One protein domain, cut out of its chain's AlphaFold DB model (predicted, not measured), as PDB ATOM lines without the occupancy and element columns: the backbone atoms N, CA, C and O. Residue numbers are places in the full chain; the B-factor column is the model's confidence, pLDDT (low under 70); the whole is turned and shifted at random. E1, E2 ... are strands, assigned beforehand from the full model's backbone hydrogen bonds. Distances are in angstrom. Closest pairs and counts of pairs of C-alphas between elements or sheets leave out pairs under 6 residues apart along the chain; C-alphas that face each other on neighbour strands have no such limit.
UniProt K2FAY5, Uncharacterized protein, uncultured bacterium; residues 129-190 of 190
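What this domain is: This is residues 129 to 190 of the 190 residues of an uncharacterized protein of uncultured bacterium (UniProt K2FAY5). With little regular structure, a long winding loop, residues 129 to 152, runs alongside a narrow, twisted antiparallel sheet in the order E2, E3, E4. The short E1 follows the loop. The 62 printed residues include four named strands, E1 to E4, and no named helix; the class is all strand, with 22 residues in named elements. The whole is compact but elongated, with radius of gyration of the C-alphas 11.7 A and spans of 37 by 19 by 19 A.

How they stand to each other: E1, residues 153 to 155, pairs with no named strand. E2, residues 162 to 166, E3, residues 169 to 177, and E4, residues 185 to 189, form a meander, each strand the antiparallel neighbour of the one before. In the hairpin E2 and E3, N 164 and O 171 are within hydrogen-bond range, 2.9 A; in the hairpin E3 and E4, N 174 and O 187, 2.9 A.

Where its parts are: E1 begins at C-alpha 153 (82.372, 109.745, 112.660). E3 is 23.9 A long. E4 ends at C-alpha 189 (78.711, 119.359, 106.154).

The domain as a whole: The farthest C-alphas, of Gly 139 and Asn 180, are 38.2 A apart. The printed part has no cut. Residues 135 to 145 and 166 to 169 have pLDDT under 70.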
ATOM      1  N   CYS A 129      77.503 110.473 113.363       90.75
ATOM      2  CA  CYS A 129      78.231 111.581 112.765       90.75
ATOM      3  C   CYS A 129      79.052 112.321 113.823       90.75
ATOM      4  O   CYS A 129      78.500 112.750 114.839       90.75
ATOM      5  N   GLY A 130      80.338 112.515 113.538       88.94
ATOM      6  CA  GLY A 130      81.256 113.240 114.409       88.94
ATOM      7  C   GLY A 130      81.070 114.758 114.354       88.94
ATOM      8  O   GLY A 130      80.110 115.279 113.782       88.94
ATOM      9  N   SER A 131      82.005 115.491 114.959       85.12
ATOM     10  CA  SER A 131      81.944 116.956 115.072       85.12
ATOM     11  C   SER A 131      82.136 117.695 113.744       85.12
ATOM     12  O   SER A 131      81.795 118.875 113.668       85.12
ATOM     13  N   ALA A 132      82.606 117.008 112.696       82.81
ATOM     14  CA  ALA A 132      82.675 117.552 111.341       82.81
ATOM     15  C   ALA A 132      81.292 117.816 110.720       82.81
ATOM     16  O   ALA A 132      81.196 118.512 109.713       82.81
ATOM     17  N   LYS A 133      80.203 117.282 111.296       80.31
ATOM     18  CA  LYS A 133      78.844 117.577 110.825       80.31
ATOM     19  C   LYS A 133      78.481 119.040 111.106       80.31
ATOM     20  O   LYS A 133      78.507 119.479 112.259       80.31
ATOM     21  N   SER A 134      78.048 119.778 110.088       70.62
ATOM     22  CA  SER A 134      77.362 121.059 110.276       70.62
ATOM     23  C   SER A 134      75.888 120.885 109.941       70.62
ATOM     24  O   SER A 134      75.485 120.447 108.867       70.62
ATOM     25  N   SER A 135      75.040 121.199 110.914       57.12
ATOM     26  CA  SER A 135      73.632 121.445 110.632       57.12
ATOM     27  C   SER A 135      73.577 122.893 110.185       57.12
ATOM     28  O   SER A 135      73.672 123.767 111.042       57.12
ATOM     29  N   ALA A 136      73.517 123.158 108.879       49.88
ATOM     30  CA  ALA A 136      73.354 124.518 108.378       49.88
ATOM     31  C   ALA A 136      72.092 125.156 108.987       49.88
ATOM     32  O   ALA A 136      70.983 125.024 108.469       49.88
ATOM     33  N   LYS A 137      72.250 125.867 110.108       46.69
ATOM     34  CA  LYS A 137      71.488 127.088 110.342       46.69
ATOM     35  C   LYS A 137      72.105 128.096 109.381       46.69
ATOM     36  O   LYS A 137      73.312 128.313 109.425       46.69
ATOM     37  N   ARG A 138      71.280 128.602 108.460       43.22
ATOM     38  CA  ARG A 138      71.646 129.568 107.415       43.22
ATOM     39  C   ARG A 138      72.674 130.580 107.942       43.22
ATOM     40  O   ARG A 138      72.325 131.344 108.835       43.22
ATOM     41  N   GLY A 139      73.895 130.561 107.399       46.16
ATOM     42  CA  GLY A 139      74.909 131.597 107.639       46.16
ATOM     43  C   GLY A 139      76.270 131.134 108.173       46.16
ATOM     44  O   GLY A 139      77.201 131.929 108.152       46.16
ATOM     45  N   ASN A 140      76.425 129.883 108.626       49.03
ATOM     46  CA  ASN A 140      77.662 129.439 109.285       49.03
ATOM     47  C   ASN A 140      78.085 128.048 108.774       49.03
ATOM     48  O   ASN A 140      77.965 127.057 109.502       49.03
ATOM     49  N   SER A 141      78.535 127.938 107.518       53.66
ATOM     50  CA  SER A 141      79.099 126.677 107.019       53.66
ATOM     51  C   SER A 141      80.418 126.404 107.743       53.66
ATOM     52  O   SER A 141      81.386 127.122 107.535       53.66
ATOM     53  N   LYS A 142      80.492 125.380 108.605       60.31
ATOM     54  CA  LYS A 142      81.773 125.008 109.254       60.31
ATOM     55  C   LYS A 142      82.778 124.376 108.289       60.31
ATOM     56  O   LYS A 142      83.940 124.216 108.640       60.31
ATOM     57  N   CYS A 143      82.322 123.957 107.114       66.69
ATOM     58  CA  CYS A 143      83.201 123.527 106.045       66.69
ATOM     59  C   CYS A 143      83.394 124.715 105.112       66.69
ATOM     60  O   CYS A 143      82.584 124.915 104.214       66.69
ATOM     61  N   ASP A 144      84.446 125.501 105.356       61.94
ATOM     62  CA  ASP A 144      84.861 126.678 104.577       61.94
ATOM     63  C   ASP A 144      85.310 126.284 103.152       61.94
ATOM     64  O   ASP A 144      86.475 126.405 102.772       61.94
ATOM     65  N   GLY A 145      84.423 125.660 102.374       67.38
ATOM     66  CA  GLY A 145      84.688 125.135 101.033       67.38
ATOM     67  C   GLY A 145      85.650 123.937 100.961       67.38
ATOM     68  O   GLY A 145      85.762 123.314  99.906       67.38
ATOM     69  N   LYS A 146      86.328 123.561 102.053       76.06
ATOM     70  CA  LYS A 146      87.264 122.421 102.097       76.06
ATOM     71  C   LYS A 146      86.608 121.145 102.619       76.06
ATOM     72  O   LYS A 146      85.763 121.185 103.511       76.06
ATOM     73  N   ALA A 147      87.037 120.006 102.071       81.50
ATOM     74  CA  ALA A 147      86.601 118.694 102.532       81.50
ATOM     75  C   ALA A 147      87.079 118.452 103.975       81.50
ATOM     76  O   ALA A 147      88.276 118.605 104.241       81.50
ATOM     77  N   PRO A 148      86.193 118.055 104.906       82.56
ATOM     78  CA  PRO A 148      86.613 117.700 106.256       82.56
ATOM     79  C   PRO A 148      87.492 116.445 106.206       82.56
ATOM     80  O   PRO A 148      87.084 115.444 105.646       82.56
ATOM     81  N   SER A 149      88.693 116.455 106.778       84.69
ATOM     82  CA  SER A 149      89.588 115.278 106.774       84.69
ATOM     83  C   SER A 149      89.598 114.504 108.097       84.69
ATOM     84  O   SER A 149      90.102 113.385 108.152       84.69
ATOM     85  N   ALA A 150      89.030 115.076 109.162       85.31
ATOM     86  CA  ALA A 150      89.043 114.522 110.512       85.31
ATOM     87  C   ALA A 150      87.663 114.617 111.176       85.31
ATOM     88  O   ALA A 150      86.816 115.409 110.769       85.31
ATOM     89  N   ASN A 151      87.452 113.821 112.230       87.19
ATOM     90  CA  ASN A 151      86.229 113.825 113.046       87.19
ATOM     91  C   ASN A 151      84.927 113.590 112.253       87.19
ATOM     92  O   ASN A 151      83.869 114.125 112.597       87.19
ATOM     93  N   LEU A 152      85.003 112.773 111.197       88.50
ATOM     94  CA  LEU A 152      83.867 112.417 110.341       88.50
ATOM     95  C   LEU A 152      82.810 111.607 111.099       88.50
ATOM     96  O   LEU A 152      81.614 111.891 111.006       88.50
ATOM     97  N   CYS A 153      83.243 110.623 111.886       93.00
ATOM     98  CA  CYS A 153      82.372 109.745 112.660       93.00
ATOM     99  C   CYS A 153      82.798 109.750 114.124       93.00
ATOM    100  O   CYS A 153      83.983 109.630 114.419       93.00
ATOM    101  N   SER A 154      81.837 109.888 115.035       92.56
ATOM    102  CA  SER A 154      82.053 109.674 116.471       92.56
ATOM    103  C   SER A 154      81.972 108.192 116.835       92.56
ATOM    104  O   SER A 154      82.600 107.758 117.793       92.56
ATOM    105  N   SER A 155      81.230 107.404 116.055       90.12
ATOM    106  CA  SER A 155      81.220 105.943 116.141       90.12
ATOM    107  C   SER A 155      80.994 105.327 114.764       90.12
ATOM    108  O   SER A 155      80.338 105.926 113.906       90.12
ATOM    109  N   GLY A 156      81.517 104.119 114.565       89.88
ATOM    110  CA  GLY A 156      81.492 103.436 113.273       89.88
ATOM    111  C   GLY A 156      82.629 103.854 112.339       89.88
ATOM    112  O   GLY A 156      83.487 104.665 112.690       89.88
ATOM    113  N   SER A 157      82.636 103.278 111.139       90.56
ATOM    114  CA  SER A 157      83.670 103.523 110.128       90.56
ATOM    115  C   SER A 157      83.209 104.581 109.127       90.56
ATOM    116  O   SER A 157      82.139 104.444 108.534       90.56
ATOM    117  N   ALA A 158      84.011 105.626 108.919       91.38
ATOM    118  CA  ALA A 158      83.719 106.665 107.936       91.38
ATOM    119  C   ALA A 158      83.921 106.156 106.502       91.38
ATOM    120  O   ALA A 158      84.925 105.508 106.202       91.38
ATOM    121  N   SER A 159      82.984 106.474 105.612       90.62
ATOM    122  CA  SER A 159      83.148 106.290 104.171       90.62
ATOM    123  C   SER A 159      84.030 107.383 103.564       90.62
ATOM    124  O   SER A 159      84.347 108.388 104.203       90.62
ATOM    125  N   SER A 160      84.345 107.230 102.276       88.56
ATOM    126  CA  SER A 160      84.832 108.344 101.468       88.56
ATOM    127  C   SER A 160      83.828 109.501 101.468       88.56
ATOM    128  O   SER A 160      82.615 109.311 101.622       88.56
ATOM    129  N   ILE A 161      84.363 110.708 101.316       88.94
ATOM    130  CA  ILE A 161      83.603 111.952 101.309       88.94
ATOM    131  C   ILE A 161      83.322 112.331  99.861       88.94
ATOM    132  O   ILE A 161      84.227 112.332  99.028       88.94
ATOM    133  N   SER A 162      82.078 112.699  99.582       86.62
ATOM    134  CA  SER A 162      81.628 113.123  98.260       86.62
ATOM    135  C   SER A 162      81.088 114.546  98.318       86.62
ATOM    136  O   SER A 162      80.228 114.852  99.145       86.62
ATOM    137  N   PHE A 163      81.553 115.411  97.417       84.44
ATOM    138  CA  PHE A 163      80.982 116.746  97.244       84.44
ATOM    139  C   PHE A 163      79.664 116.648  96.472       84.44
ATOM    140  O   PHE A 163      79.625 116.058  95.391       84.44
ATOM    141  N   LYS A 164      78.579 117.212  97.011       78.44
ATOM    142  CA  LYS A 164      77.304 117.342  96.295       78.44
ATOM    143  C   LYS A 164      76.903 118.813  96.234       78.44
ATOM    144  O   LYS A 164      76.291 119.304  97.182       78.44
ATOM    145  N   PRO A 165      77.215 119.507  95.131       72.00
ATOM    146  CA  PRO A 165      76.702 120.845  94.914       72.00
ATOM    147  C   PRO A 165      75.229 120.760  94.508       72.00
ATOM    148  O   PRO A 165      74.867 120.033  93.581       72.00
ATOM    149  N   ASN A 166      74.366 121.510  95.183       65.75
ATOM    150  CA  ASN A 166      73.043 121.830  94.671       65.75
ATOM    151  C   ASN A 166      72.837 123.355  94.682       65.75
ATOM    152  O   ASN A 166      73.588 124.092  95.317       65.75
ATOM    153  N   LYS A 167      71.835 123.842  93.938       64.31
ATOM    154  CA  LYS A 167      71.596 125.279  93.695       64.31
ATOM    155  C   LYS A 167      71.447 126.120  94.982       64.31
ATOM    156  O   LYS A 167      71.572 127.337  94.910       64.31
ATOM    157  N   TYR A 168      71.178 125.490  96.130       64.00
ATOM    158  CA  TYR A 168      70.904 126.160  97.405       64.00
ATOM    159  C   TYR A 168      71.728 125.622  98.596       64.00
ATOM    160  O   TYR A 168      71.535 126.090  99.715       64.00
ATOM    161  N   ASP A 169      72.611 124.643  98.381       64.44
ATOM    162  CA  ASP A 169      73.369 123.926  99.414       64.44
ATOM    163  C   ASP A 169      74.636 123.322  98.776       64.44
ATOM    164  O   ASP A 169      74.578 122.478  97.873       64.44
ATOM    165  N   LEU A 170      75.798 123.802  99.215       72.19
ATOM    166  CA  LEU A 170      77.114 123.334  98.793       72.19
ATOM    167  C   LEU A 170      77.681 122.513  99.943       72.19
ATOM    168  O   LEU A 170      78.166 123.078 100.919       72.19
ATOM    169  N   GLY A 171      77.599 121.185  99.844       80.44
ATOM    170  CA  GLY A 171      77.925 120.337 100.982       80.44
ATOM    171  C   GLY A 171      78.718 119.079 100.658       80.44
ATOM    172  O   GLY A 171      78.572 118.447  99.608       80.44
ATOM    173  N   TRP A 172      79.538 118.682 101.623       85.56
ATOM    174  CA  TRP A 172      80.209 117.390 101.675       85.56
ATOM    175  C   TRP A 172      79.294 116.368 102.339       85.56
ATOM    176  O   TRP A 172      78.718 116.645 103.388       85.56
ATOM    177  N   ASN A 173      79.187 115.176 101.760       87.38
ATOM    178  CA  ASN A 173      78.426 114.062 102.315       87.38
ATOM    179  C   ASN A 173      79.331 112.855 102.549       87.38
ATOM    180  O   ASN A 173      80.170 112.532 101.708       87.38
ATOM    181  N   TRP A 174      79.116 112.162 103.661       90.88
ATOM    182  CA  TRP A 174      79.756 110.886 103.978       90.88
ATOM    183  C   TRP A 174      78.820 110.028 104.831       90.88
ATOM    184  O   TRP A 174      77.808 110.502 105.348       90.88
ATOM    185  N   THR A 175      79.162 108.757 104.997       92.50
ATOM    186  CA  THR A 175      78.390 107.800 105.786       92.50
ATOM    187  C   THR A 175      79.262 107.237 106.896       92.50
ATOM    188  O   THR A 175      80.397 106.830 106.659       92.50
ATOM    189  N   CYS A 176      78.724 107.176 108.108       94.19
ATOM    190  CA  CYS A 176      79.306 106.440 109.222       94.19
ATOM    191  C   CYS A 176      78.657 105.060 109.278       94.19
ATOM    192  O   CYS A 176      77.494 104.946 109.670       94.19
ATOM    193  N   ALA A 177      79.377 104.028 108.844       94.12
ATOM    194  CA  ALA A 177      78.898 102.653 108.833       94.12
ATOM    195  C   ALA A 177      78.938 102.043 110.239       94.12
ATOM    196  O   ALA A 177      79.970 102.092 110.916       94.12
ATOM    197  N   GLY A 178      77.818 101.461 110.672       91.50
ATOM    198  CA  GLY A 178      77.763 100.679 111.904       91.50
ATOM    199  C   GLY A 178      78.544  99.365 111.791       91.50
ATOM    200  O   GLY A 178      78.761  98.849 110.697       91.50
ATOM    201  N   GLN A 179      78.960  98.811 112.929       90.38
ATOM    202  CA  GLN A 179      79.642  97.515 113.017       90.38
ATOM    203  C   GLN A 179      78.732  96.478 113.686       90.38
ATOM    204  O   GLN A 179      77.851  96.835 114.476       90.38
ATOM    205  N   ASN A 180      78.939  95.194 113.371       88.38
ATOM    206  CA  ASN A 180      78.256  94.059 114.011       88.38
ATOM    207  C   ASN A 180      76.718  94.139 113.939       88.38
ATOM    208  O   ASN A 180      76.017  93.978 114.935       88.38
ATOM    209  N   GLY A 181      76.188  94.464 112.755       85.62
ATOM    210  CA  GLY A 181      74.747  94.659 112.538       85.62
ATOM    211  C   GLY A 181      74.211  96.015 113.016       85.62
ATOM    212  O   GLY A 181      72.998  96.213 113.077       85.62
ATOM    213  N   GLY A 182      75.092  96.952 113.381       88.56
ATOM    214  CA  GLY A 182      74.750  98.340 113.692       88.56
ATOM    215  C   GLY A 182      74.205  99.118 112.493       88.56
ATOM    216  O   GLY A 182      74.472  98.784 111.342       88.56
ATOM    217  N   THR A 183      73.439 100.177 112.760       93.69
ATOM    218  CA  THR A 183      72.883 101.043 111.707       93.69
ATOM    219  C   THR A 183      73.922 102.034 111.190       93.69
ATOM    220  O   THR A 183      74.812 102.443 111.933       93.69
ATOM    221  N   SER A 184      73.789 102.460 109.934       92.88
ATOM    222  CA  SER A 184      74.632 103.506 109.341       92.88
ATOM    223  C   SER A 184      73.971 104.880 109.450       92.88
ATOM    224  O   SER A 184      72.754 104.990 109.305       92.88
ATOM    225  N   ALA A 185      74.764 105.928 109.671       90.88
ATOM    226  CA  ALA A 185      74.298 107.315 109.681       90.88
ATOM    227  C   ALA A 185      74.854 108.086 108.481       90.88
ATOM    228  O   ALA A 185      76.053 108.033 108.213       90.88
ATOM    229  N   THR A 186      73.993 108.830 107.786       90.12
ATOM    230  CA  THR A 186      74.407 109.744 106.715       90.12
ATOM    231  C   THR A 186      74.699 111.114 107.307       90.12
ATOM    232  O   THR A 186      73.857 111.711 107.980       90.12
ATOM    233  N   CYS A 187      75.896 111.611 107.043       88.12
ATOM    234  CA  CYS A 187      76.433 112.836 107.599       88.12
ATOM    235  C   CYS A 187      76.688 113.836 106.483       88.12
ATOM    236  O   CYS A 187      77.116 113.471 105.386       88.12
ATOM    237  N   ARG A 188      76.427 115.107 106.780       85.56
ATOM    238  CA  ARG A 188      76.675 116.203 105.856       85.56
ATOM    239  C   ARG A 188      77.374 117.354 106.553       85.56
ATOM    240  O   ARG A 188      77.164 117.582 107.748       85.56
ATOM    241  N   CYS A 189      78.171 118.071 105.782       79.88
ATOM    242  CA  CYS A 189      78.711 119.359 106.154       79.88
ATOM    243  C   CYS A 189      78.395 120.346 105.040       79.88
ATOM    244  O   CYS A 189      78.836 120.162 103.911       79.88
ATOM    245  N   SER A 190      77.594 121.336 105.389       73.12
ATOM    246  CA  SER A 190      77.068 122.425 104.565       73.12
ATOM    247  C   SER A 190      77.276 123.755 105.261       73.12
ATOM    248  O   SER A 190      77.198 123.756 106.519       73.12
TER     249      SER A 190